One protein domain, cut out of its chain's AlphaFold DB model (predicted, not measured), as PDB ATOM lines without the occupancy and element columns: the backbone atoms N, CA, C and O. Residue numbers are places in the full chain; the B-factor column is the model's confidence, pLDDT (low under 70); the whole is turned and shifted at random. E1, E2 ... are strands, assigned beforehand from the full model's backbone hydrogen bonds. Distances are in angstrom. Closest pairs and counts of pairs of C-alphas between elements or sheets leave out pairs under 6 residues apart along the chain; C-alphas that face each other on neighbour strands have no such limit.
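AT A GLANCE: This is residues 41 to 110 of the 117 residues of the protein "F5/8 type C domain-containing protein" of Schistocephalus solidus (UniProt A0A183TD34). There is little regular structure here: a tiny antiparallel hairpin of two strands, E1 and E2, joined by one wide loop, with long winding stretches at both ends. Residues 83 to 88 of that loop stick out free. The printed part has 70 residues, of which 6 are in named elements, E1 then E2; the class is all strand, with no named helix. It is only just compact, close to loose, with a radius of gyration of the C-alphas of 12.8 A and spans of 33 by 26 by 21 A.

IN THESE COORDINATES: Residues 41 to 54 hold no named element. E1, residues 55 to 57, is 7.0 A long and begins at C-alpha 55 (9.077, -1.075, 40.699). E2, residues 92 to 94, is 6.7 A long and ends at C-alpha 94 (10.938, -0.919, 45.123).

HOW THE PARTS SIT: E1 and E2 are antiparallel neighbours, at 156 degrees. C-alphas 57 and 92 face each other at 4.3 A. N 56 and O 93 are within hydrogen-bond range at 2.9 A.

THE WHOLE: The C-alphas farthest apart, of Asp 41 and Glu 62, are 34.9 A apart. The printed part has no cut. The link from E1 to E2, 34 residues, is long. The model's pLDDT is under 70 at residues 46 to 48 and 62 to 76.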
ATOM      1  N   ASP A  41       2.619  -3.517  61.326       83.62
ATOM      2  CA  ASP A  41       2.191  -4.778  60.720       83.62
ATOM      3  C   ASP A  41       1.377  -4.582  59.434       83.62
ATOM      4  O   ASP A  41       1.040  -5.560  58.764       83.62
ATOM      5  N   GLU A  42       1.123  -3.328  59.051       84.12
ATOM      6  CA  GLU A  42       0.392  -2.991  57.832       84.12
ATOM      7  C   GLU A  42       1.215  -3.271  56.558       84.12
ATOM      8  O   GLU A  42       2.370  -2.843  56.442       84.12
ATOM      9  N   PRO A  43       0.643  -3.974  55.564       83.12
ATOM     10  CA  PRO A  43       1.328  -4.284  54.316       83.12
ATOM     11  C   PRO A  43       1.392  -3.062  53.389       83.12
ATOM     12  O   PRO A  43       0.369  -2.536  52.961       83.12
ATOM     13  N   LEU A  44       2.606  -2.672  52.997       80.06
ATOM     14  CA  LEU A  44       2.838  -1.498  52.140       80.06
ATOM     15  C   LEU A  44       2.657  -1.767  50.634       80.06
ATOM     16  O   LEU A  44       2.529  -0.829  49.856       80.06
ATOM     17  N   LEU A  45       2.649  -3.038  50.220       76.06
ATOM     18  CA  LEU A  45       2.558  -3.455  48.811       76.06
ATOM     19  C   LEU A  45       1.174  -4.000  48.425       76.06
ATOM     20  O   LEU A  45       1.059  -4.761  47.466       76.06
ATOM     21  N   ARG A  46       0.109  -3.663  49.166       64.75
ATOM     22  CA  ARG A  46      -1.250  -4.021  48.728       64.75
ATOM     23  C   ARG A  46      -1.655  -3.198  47.505       64.75
ATOM     24  O   ARG A  46      -1.305  -2.022  47.383       64.75
ATOM     25  N   GLU A  47      -2.396  -3.878  46.633       55.47
ATOM     26  CA  GLU A  47      -2.945  -3.418  45.358       55.47
ATOM     27  C   GLU A  47      -3.353  -1.937  45.421       55.47
ATOM     28  O   GLU A  47      -4.176  -1.560  46.257       55.47
ATOM     29  N   SER A  48      -2.741  -1.113  44.556       56.56
ATOM     30  CA  SER A  48      -2.954   0.337  44.338       56.56
ATOM     31  C   SER A  48      -2.194   1.383  45.181       56.56
ATOM     32  O   SER A  48      -2.436   2.571  44.984       56.56
ATOM     33  N   THR A  49      -1.240   1.020  46.051       70.94
ATOM     34  CA  THR A  49      -0.519   2.051  46.849       70.94
ATOM     35  C   THR A  49       0.677   2.691  46.126       70.94
ATOM     36  O   THR A  49       0.915   3.887  46.280       70.94
ATOM     37  N   LEU A  50       1.427   1.922  45.333       79.50
ATOM     38  CA  LEU A  50       2.612   2.403  44.612       79.50
ATOM     39  C   LEU A  50       2.376   2.354  43.094       79.50
ATOM     40  O   LEU A  50       1.779   1.388  42.620       79.50
ATOM     41  N   PRO A  51       2.826   3.364  42.323       83.94
ATOM     42  CA  PRO A  51       2.733   3.340  40.863       83.94
ATOM     43  C   PRO A  51       3.695   2.302  40.266       83.94
ATOM     44  O   PRO A  51       4.734   2.037  40.858       83.94
ATOM     45  N   ASP A  52       3.436   1.793  39.058       78.88
ATOM     46  CA  ASP A  52       4.327   0.826  38.379       78.88
ATOM     47  C   ASP A  52       5.778   1.315  38.272       78.88
ATOM     48  O   ASP A  52       6.721   0.535  38.389       78.88
ATOM     49  N   SER A  53       5.971   2.627  38.119       85.00
ATOM     50  CA  SER A  53       7.292   3.262  38.083       85.00
ATOM     51  C   SER A  53       8.091   3.114  39.381       85.00
ATOM     52  O   SER A  53       9.299   3.332  39.371       85.00
ATOM     53  N   ALA A  54       7.438   2.781  40.497       87.00
ATOM     54  CA  ALA A  54       8.093   2.480  41.764       87.00
ATOM     55  C   ALA A  54       8.833   1.137  41.731       87.00
ATOM     56  O   ALA A  54       9.695   0.892  42.570       87.00
ATOM     57  N   PHE A  55       8.516   0.262  40.780       85.69
ATOM     58  CA  PHE A  55       9.077  -1.075  40.699       85.69
ATOM     59  C   PHE A  55      10.078  -1.154  39.553       85.69
ATOM     60  O   PHE A  55       9.766  -0.897  38.390       85.69
ATOM     61  N   SER A  56      11.299  -1.555  39.874       87.31
ATOM     62  CA  SER A  56      12.341  -1.832  38.890       87.31
ATOM     63  C   SER A  56      13.043  -3.140  39.216       87.31
ATOM     64  O   SER A  56      12.955  -3.658  40.327       87.31
ATOM     65  N   ALA A  57      13.730  -3.703  38.232       89.62
ATOM     66  CA  ALA A  57      14.533  -4.898  38.406       89.62
ATOM     67  C   ALA A  57      15.773  -4.805  37.523       89.62
ATOM     68  O   ALA A  57      15.796  -4.059  36.543       89.62
ATOM     69  N   THR A  58      16.790  -5.589  37.857       90.56
ATOM     70  CA  THR A  58      17.997  -5.747  37.030       90.56
ATOM     71  C   THR A  58      17.683  -6.239  35.632       90.56
ATOM     72  O   THR A  58      18.291  -5.796  34.660       90.56
ATOM     73  N   SER A  59      16.732  -7.163  35.540       86.62
ATOM     74  CA  SER A  59      16.260  -7.735  34.294       86.62
ATOM     75  C   SER A  59      14.843  -8.285  34.464       86.62
ATOM     76  O   SER A  59      14.386  -8.538  35.582       86.62
ATOM     77  N   ASN A  60      14.155  -8.485  33.343       82.81
ATOM     78  CA  ASN A  60      12.870  -9.172  33.277       82.81
ATOM     79  C   ASN A  60      12.932 -10.207  32.157       82.81
ATOM     80  O   ASN A  60      13.527  -9.951  31.110       82.81
ATOM     81  N   SER A  61      12.335 -11.375  32.379       76.06
ATOM     82  CA  SER A  61      12.185 -12.385  31.330       76.06
ATOM     83  C   SER A  61      11.366 -11.846  30.156       76.06
ATOM     84  O   SER A  61      10.244 -11.399  30.352       76.06
ATOM     85  N   GLU A  62      11.893 -11.956  28.932       61.94
ATOM     86  CA  GLU A  62      11.193 -11.568  27.692       61.94
ATOM     87  C   GLU A  62       9.955 -12.433  27.403       61.94
ATOM     88  O   GLU A  62       9.097 -12.050  26.619       61.94
ATOM     89  N   ALA A  63       9.823 -13.594  28.057       55.66
ATOM     90  CA  ALA A  63       8.595 -14.392  28.013       55.66
ATOM     91  C   ALA A  63       7.440 -13.759  28.817       55.66
ATOM     92  O   ALA A  63       6.348 -14.326  28.871       55.66
ATOM     93  N   MET A  64       7.693 -12.623  29.475       54.44
ATOM     94  CA  MET A  64       6.752 -11.863  30.284       54.44
ATOM     95  C   MET A  64       6.679 -10.433  29.733       54.44
ATOM     96  O   MET A  64       7.520  -9.601  30.051       54.44
ATOM     97  N   ASP A  65       5.637 -10.117  28.963       48.91
ATOM     98  CA  ASP A  65       5.306  -8.745  28.520       48.91
ATOM     99  C   ASP A  65       4.838  -7.827  29.681       48.91
ATOM    100  O   ASP A  65       4.203  -6.796  29.456       48.91
ATOM    101  N   GLN A  66       5.117  -8.186  30.940       52.16
ATOM    102  CA  GLN A  66       4.653  -7.465  32.125       52.16
ATOM    103  C   GLN A  66       5.827  -6.803  32.861       52.16
ATOM    104  O   GLN A  66       6.852  -7.453  33.097       52.16
ATOM    105  N   PRO A  67       5.709  -5.515  33.236       51.16
ATOM    106  CA  PRO A  67       6.732  -4.826  34.013       51.16
ATOM    107  C   PRO A  67       6.949  -5.521  35.365       51.16
ATOM    108  O   PRO A  67       6.028  -6.102  35.935       51.16
ATOM    109  N   ALA A  68       8.164  -5.409  35.915       54.03
ATOM    110  CA  ALA A  68       8.577  -6.033  37.181       54.03
ATOM    111  C   ALA A  68       7.649  -5.732  38.379       54.03
ATOM    112  O   ALA A  68       7.698  -6.432  39.391       54.03
ATOM    113  N   GLY A  69       6.847  -4.668  38.268       46.06
ATOM    114  CA  GLY A  69       5.917  -4.179  39.279       46.06
ATOM    115  C   GLY A  69       4.497  -4.705  39.195       46.06
ATOM    116  O   GLY A  69       3.746  -4.495  40.145       46.06
ATOM    117  N   GLU A  70       4.123  -5.410  38.124       49.78
ATOM    118  CA  GLU A  70       2.813  -6.051  38.063       49.78
ATOM    119  C   GLU A  70       2.864  -7.338  38.896       49.78
ATOM    120  O   GLU A  70       2.853  -8.465  38.401       49.78
ATOM    121  N   VAL A  71       2.935  -7.160  40.217       47.31
ATOM    122  CA  VAL A  71       2.572  -8.170  41.210       47.31
ATOM    123  C   VAL A  71       1.053  -8.326  41.122       47.31
ATOM    124  O   VAL A  71       0.316  -7.982  42.042       47.31
ATOM    125  N   ASN A  72       0.557  -8.797  39.976       43.34
ATOM    126  CA  ASN A  72      -0.806  -9.278  39.858       43.34
ATOM    127  C   ASN A  72      -0.886 -10.505  40.763       43.34
ATOM    128  O   ASN A  72      -0.508 -11.613  40.375       43.34
ATOM    129  N   LEU A  73      -1.381 -10.279  41.983       45.34
ATOM    130  CA  LEU A  73      -1.564 -11.253  43.065       45.34
ATOM    131  C   LEU A  73      -2.407 -12.473  42.653       45.34
ATOM    132  O   LEU A  73      -2.529 -13.422  43.425       45.34
ATOM    133  N   VAL A  74      -2.986 -12.445  41.453       44.56
ATOM    134  CA  VAL A  74      -3.830 -13.500  40.910       44.56
ATOM    135  C   VAL A  74      -3.025 -14.507  40.072       44.56
ATOM    136  O   VAL A  74      -3.272 -15.694  40.238       44.56
ATOM    137  N   ASP A  75      -2.011 -14.096  39.283       51.44
ATOM    138  CA  ASP A  75      -1.355 -14.997  38.302       51.44
ATOM    139  C   ASP A  75       0.160 -14.780  38.029       51.44
ATOM    140  O   ASP A  75       0.756 -15.533  37.247       51.44
ATOM    141  N   GLY A  76       0.842 -13.798  38.642       67.12
ATOM    142  CA  GLY A  76       2.215 -13.452  38.232       67.12
ATOM    143  C   GLY A  76       3.135 -12.913  39.327       67.12
ATOM    144  O   GLY A  76       2.754 -12.068  40.124       67.12
ATOM    145  N   GLY A  77       4.381 -13.399  39.332       74.19
ATOM    146  CA  GLY A  77       5.502 -12.853  40.103       74.19
ATOM    147  C   GLY A  77       6.691 -12.543  39.189       74.19
ATOM    148  O   GLY A  77       6.719 -12.988  38.038       74.19
ATOM    149  N   TRP A  78       7.678 -11.806  39.700       80.62
ATOM    150  CA  TRP A  78       8.881 -11.446  38.945       80.62
ATOM    151  C   TRP A  78       9.744 -12.665  38.594       80.62
ATOM    152  O   TRP A  78       9.944 -13.568  39.411       80.62
ATOM    153  N   CYS A  79      10.273 -12.668  37.370       82.12
ATOM    154  CA  CYS A  79      11.227 -13.653  36.873       82.12
ATOM    155  C   CYS A  79      12.394 -12.918  36.187       82.12
ATOM    156  O   CYS A  79      12.138 -12.141  35.261       82.12
ATOM    157  N   PRO A  80      13.655 -13.176  36.580       85.69
ATOM    158  CA  PRO A  80      14.814 -12.594  35.910       85.69
ATOM    159  C   PRO A  80      14.954 -13.125  34.478       85.69
ATOM    160  O   PRO A  80      14.451 -14.201  34.144       85.69
ATOM    161  N   ALA A  81      15.677 -12.391  33.630       85.12
ATOM    162  CA  ALA A  81      15.908 -12.758  32.231       85.12
ATOM    163  C   ALA A  81      16.721 -14.050  32.060       85.12
ATOM    164  O   ALA A  81      16.614 -14.733  31.042       85.12
ATOM    165  N   GLY A  82      17.531 -14.405  33.058       83.12
ATOM    166  CA  GLY A  82      18.366 -15.600  33.052       83.12
ATOM    167  C   GLY A  82      18.361 -16.330  34.391       83.12
ATOM    168  O   GLY A  82      17.822 -15.860  35.391       83.12
ATOM    169  N   LYS A  83      18.996 -17.507  34.420       84.50
ATOM    170  CA  LYS A  83      19.202 -18.251  35.668       84.50
ATOM    171  C   LYS A  83      20.058 -17.427  36.631       84.50
ATOM    172  O   LYS A  83      21.149 -16.993  36.267       84.50
ATOM    173  N   VAL A  84      19.599 -17.295  37.873       85.94
ATOM    174  CA  VAL A  84      20.363 -16.639  38.938       85.94
ATOM    175  C   VAL A  84      21.524 -17.546  39.352       85.94
ATOM    176  O   VAL A  84      21.316 -18.658  39.842       85.94
ATOM    177  N   GLY A  85      22.750 -17.087  39.101       83.31
ATOM    178  CA  GLY A  85      23.979 -17.754  39.529       83.31
ATOM    179  C   GLY A  85      24.314 -17.492  40.999       83.31
ATOM    180  O   GLY A  85      23.552 -16.867  41.735       83.31
ATOM    181  N   ARG A  86      25.501 -17.925  41.436       89.69
ATOM    182  CA  ARG A  86      25.983 -17.681  42.813       89.69
ATOM    183  C   ARG A  86      26.486 -16.256  43.037       89.69
ATOM    184  O   ARG A  86      26.867 -15.908  44.146       89.69
ATOM    185  N   GLU A  87      26.465 -15.452  41.984       87.75
ATOM    186  CA  GLU A  87      26.938 -14.071  41.987       87.75
ATOM    187  C   GLU A  87      25.881 -13.109  42.557       87.75
ATOM    188  O   GLU A  87      26.182 -11.942  42.781       87.75
ATOM    189  N   PHE A  88      24.648 -13.594  42.787       83.38
ATOM    190  CA  PHE A  88      23.517 -12.838  43.346       83.38
ATOM    191  C   PHE A  88      23.296 -11.473  42.667       83.38
ATOM    192  O   PHE A  88      23.016 -10.475  43.325       83.38
ATOM    193  N   SER A  89      23.438 -11.432  41.339       88.25
ATOM    194  CA  SER A  89      23.381 -10.201  40.544       88.25
ATOM    195  C   SER A  89      21.968  -9.730  40.209       88.25
ATOM    196  O   SER A  89      21.819  -8.613  39.734       88.25
ATOM    197  N   GLU A  90      20.953 -10.570  40.420       89.94
ATOM    198  CA  GLU A  90      19.563 -10.262  40.086       89.94
ATOM    199  C   GLU A  90      18.804  -9.745  41.308       89.94
ATOM    200  O   GLU A  90      18.846 -10.364  42.375       89.94
ATOM    201  N   TYR A  91      18.076  -8.641  41.149       89.38
ATOM    202  CA  TYR A  91      17.249  -8.069  42.210       89.38
ATOM    203  C   TYR A  91      16.014  -7.345  41.671       89.38
ATOM    204  O   TYR A  91      15.988  -6.876  40.532       89.38
ATOM    205  N   ILE A  92      15.024  -7.199  42.554       88.44
ATOM    206  CA  ILE A  92      13.917  -6.247  42.423       88.44
ATOM    207  C   ILE A  92      14.200  -5.090  43.373       88.44
ATOM    208  O   ILE A  92      14.584  -5.302  44.526       88.44
ATOM    209  N   GLN A  93      13.987  -3.874  42.899       90.44
ATOM    210  CA  GLN A  93      14.014  -2.661  43.691       90.44
ATOM    211  C   GLN A  93      12.619  -2.040  43.716       90.44
ATOM    212  O   GLN A  93      11.952  -1.930  42.687       90.44
ATOM    213  N   ILE A  94      12.207  -1.606  44.905       88.62
ATOM    214  CA  ILE A  94      10.938  -0.919  45.123       88.62
ATOM    215  C   ILE A  94      11.240   0.449  45.729       88.62
ATOM    216  O   ILE A  94      11.799   0.539  46.825       88.62
ATOM    217  N   ASP A  95      10.891   1.509  45.010       90.44
ATOM    218  CA  ASP A  95      10.889   2.872  45.522       90.44
ATOM    219  C   ASP A  95       9.600   3.118  46.310       90.44
ATOM    220  O   ASP A  95       8.505   3.213  45.761       90.44
ATOM    221  N   MET A  96       9.729   3.226  47.629       88.31
ATOM    222  CA  MET A  96       8.584   3.425  48.511       88.31
ATOM    223  C   MET A  96       8.034   4.862  48.481       88.31
ATOM    224  O   MET A  96       7.042   5.137  49.155       88.31
ATOM    225  N   GLY A  97       8.696   5.803  47.794       88.00
ATOM    226  CA  GLY A  97       8.287   7.211  47.668       88.00
ATOM    227  C   GLY A  97       8.378   8.050  48.952       88.00
ATOM    228  O   GLY A  97       8.278   9.274  48.907       88.00
ATOM    229  N   ALA A  98       8.588   7.411  50.105       86.94
ATOM    230  CA  ALA A  98       8.744   8.035  51.413       86.94
ATOM    231  C   ALA A  98       9.671   7.204  52.316       86.94
ATOM    232  O   ALA A  98       9.943   6.026  52.060       86.94
ATOM    233  N   LEU A  99      10.135   7.807  53.414       87.44
ATOM    234  CA  LEU A  99      10.871   7.081  54.447       87.44
ATOM    235  C   LEU A  99       9.914   6.141  55.192       87.44
ATOM    236  O   LEU A  99       9.002   6.594  55.879       87.44
ATOM    237  N   ASN A 100      10.151   4.837  55.070       86.00
ATOM    238  CA  ASN A 100       9.339   3.789  55.681       86.00
ATOM    239  C   ASN A 100      10.173   2.949  56.655       86.00
ATOM    240  O   ASN A 100      11.360   2.713  56.428       86.00
ATOM    241  N   VAL A 101       9.538   2.452  57.721       87.38
ATOM    242  CA  VAL A 101      10.128   1.441  58.611       87.38
ATOM    243  C   VAL A 101       9.643   0.069  58.160       87.38
ATOM    244  O   VAL A 101       8.499  -0.305  58.405       87.38
ATOM    245  N   ILE A 102      10.517  -0.687  57.496       86.56
ATOM    246  CA  ILE A 102      10.204  -2.034  57.008       86.56
ATOM    247  C   ILE A 102      10.575  -3.059  58.080       86.56
ATOM    248  O   ILE A 102      11.749  -3.203  58.418       86.56
ATOM    249  N   VAL A 103       9.583  -3.776  58.614       88.50
ATOM    250  CA  VAL A 103       9.798  -4.796  59.664       88.50
ATOM    251  C   VAL A 103       9.548  -6.228  59.193       88.50
ATOM    252  O   VAL A 103      10.000  -7.173  59.837       88.50
ATOM    253  N   LYS A 104       8.826  -6.400  58.082       86.81
ATOM    254  CA  LYS A 104       8.440  -7.695  57.514       86.81
ATOM    255  C   LYS A 104       8.490  -7.614  55.990       86.81
ATOM    256  O   LYS A 104       8.103  -6.606  55.408       86.81
ATOM    257  N   ILE A 105       8.943  -8.696  55.364       86.00
ATOM    258  CA  ILE A 105       8.904  -8.896  53.914       86.00
ATOM    259  C   ILE A 105       8.257 -10.258  53.677       86.00
ATOM    260  O   ILE A 105       8.706 -11.259  54.236       86.00
ATOM    261  N   ALA A 106       7.198 -10.289  52.871       83.50
ATOM    262  CA  ALA A 106       6.551 -11.519  52.433       83.50
ATOM    263  C   ALA A 106       6.910 -11.779  50.968       83.50
ATOM    264  O   ALA A 106       6.832 -10.873  50.141       83.50
ATOM    265  N   PHE A 107       7.303 -13.011  50.653       80.19
ATOM    266  CA  PHE A 107       7.618 -13.453  49.297       80.19
ATOM    267  C   PHE A 107       6.784 -14.685  48.946       80.19
ATOM    268  O   PHE A 107       6.466 -15.503  49.810       80.19
ATOM    269  N   GLY A 108       6.438 -14.815  47.670       77.62
ATOM    270  CA  GLY A 108       5.699 -15.946  47.124       77.62
ATOM    271  C   GLY A 108       6.258 -16.329  45.760       77.62
ATOM    272  O   GLY A 108       6.773 -15.482  45.032       77.62
ATOM    273  N   GLY A 109       6.189 -17.618  45.431       73.88
ATOM    274  CA  GLY A 109       6.485 -18.087  44.081       73.88
ATOM    275  C   GLY A 109       5.354 -17.737  43.116       73.88
ATOM    276  O   GLY A 109       4.218 -17.502  43.526       73.88
ATOM    277  N   ARG A 110       5.655 -17.749  41.819       71.38
ATOM    278  CA  ARG A 110       4.637 -17.625  40.776       71.38
ATOM    279  C   ARG A 110       3.799 -18.909  40.697       71.38
ATOM    280  O   ARG A 110       4.353 -20.001  40.575       71.38
TER     281      ARG A 110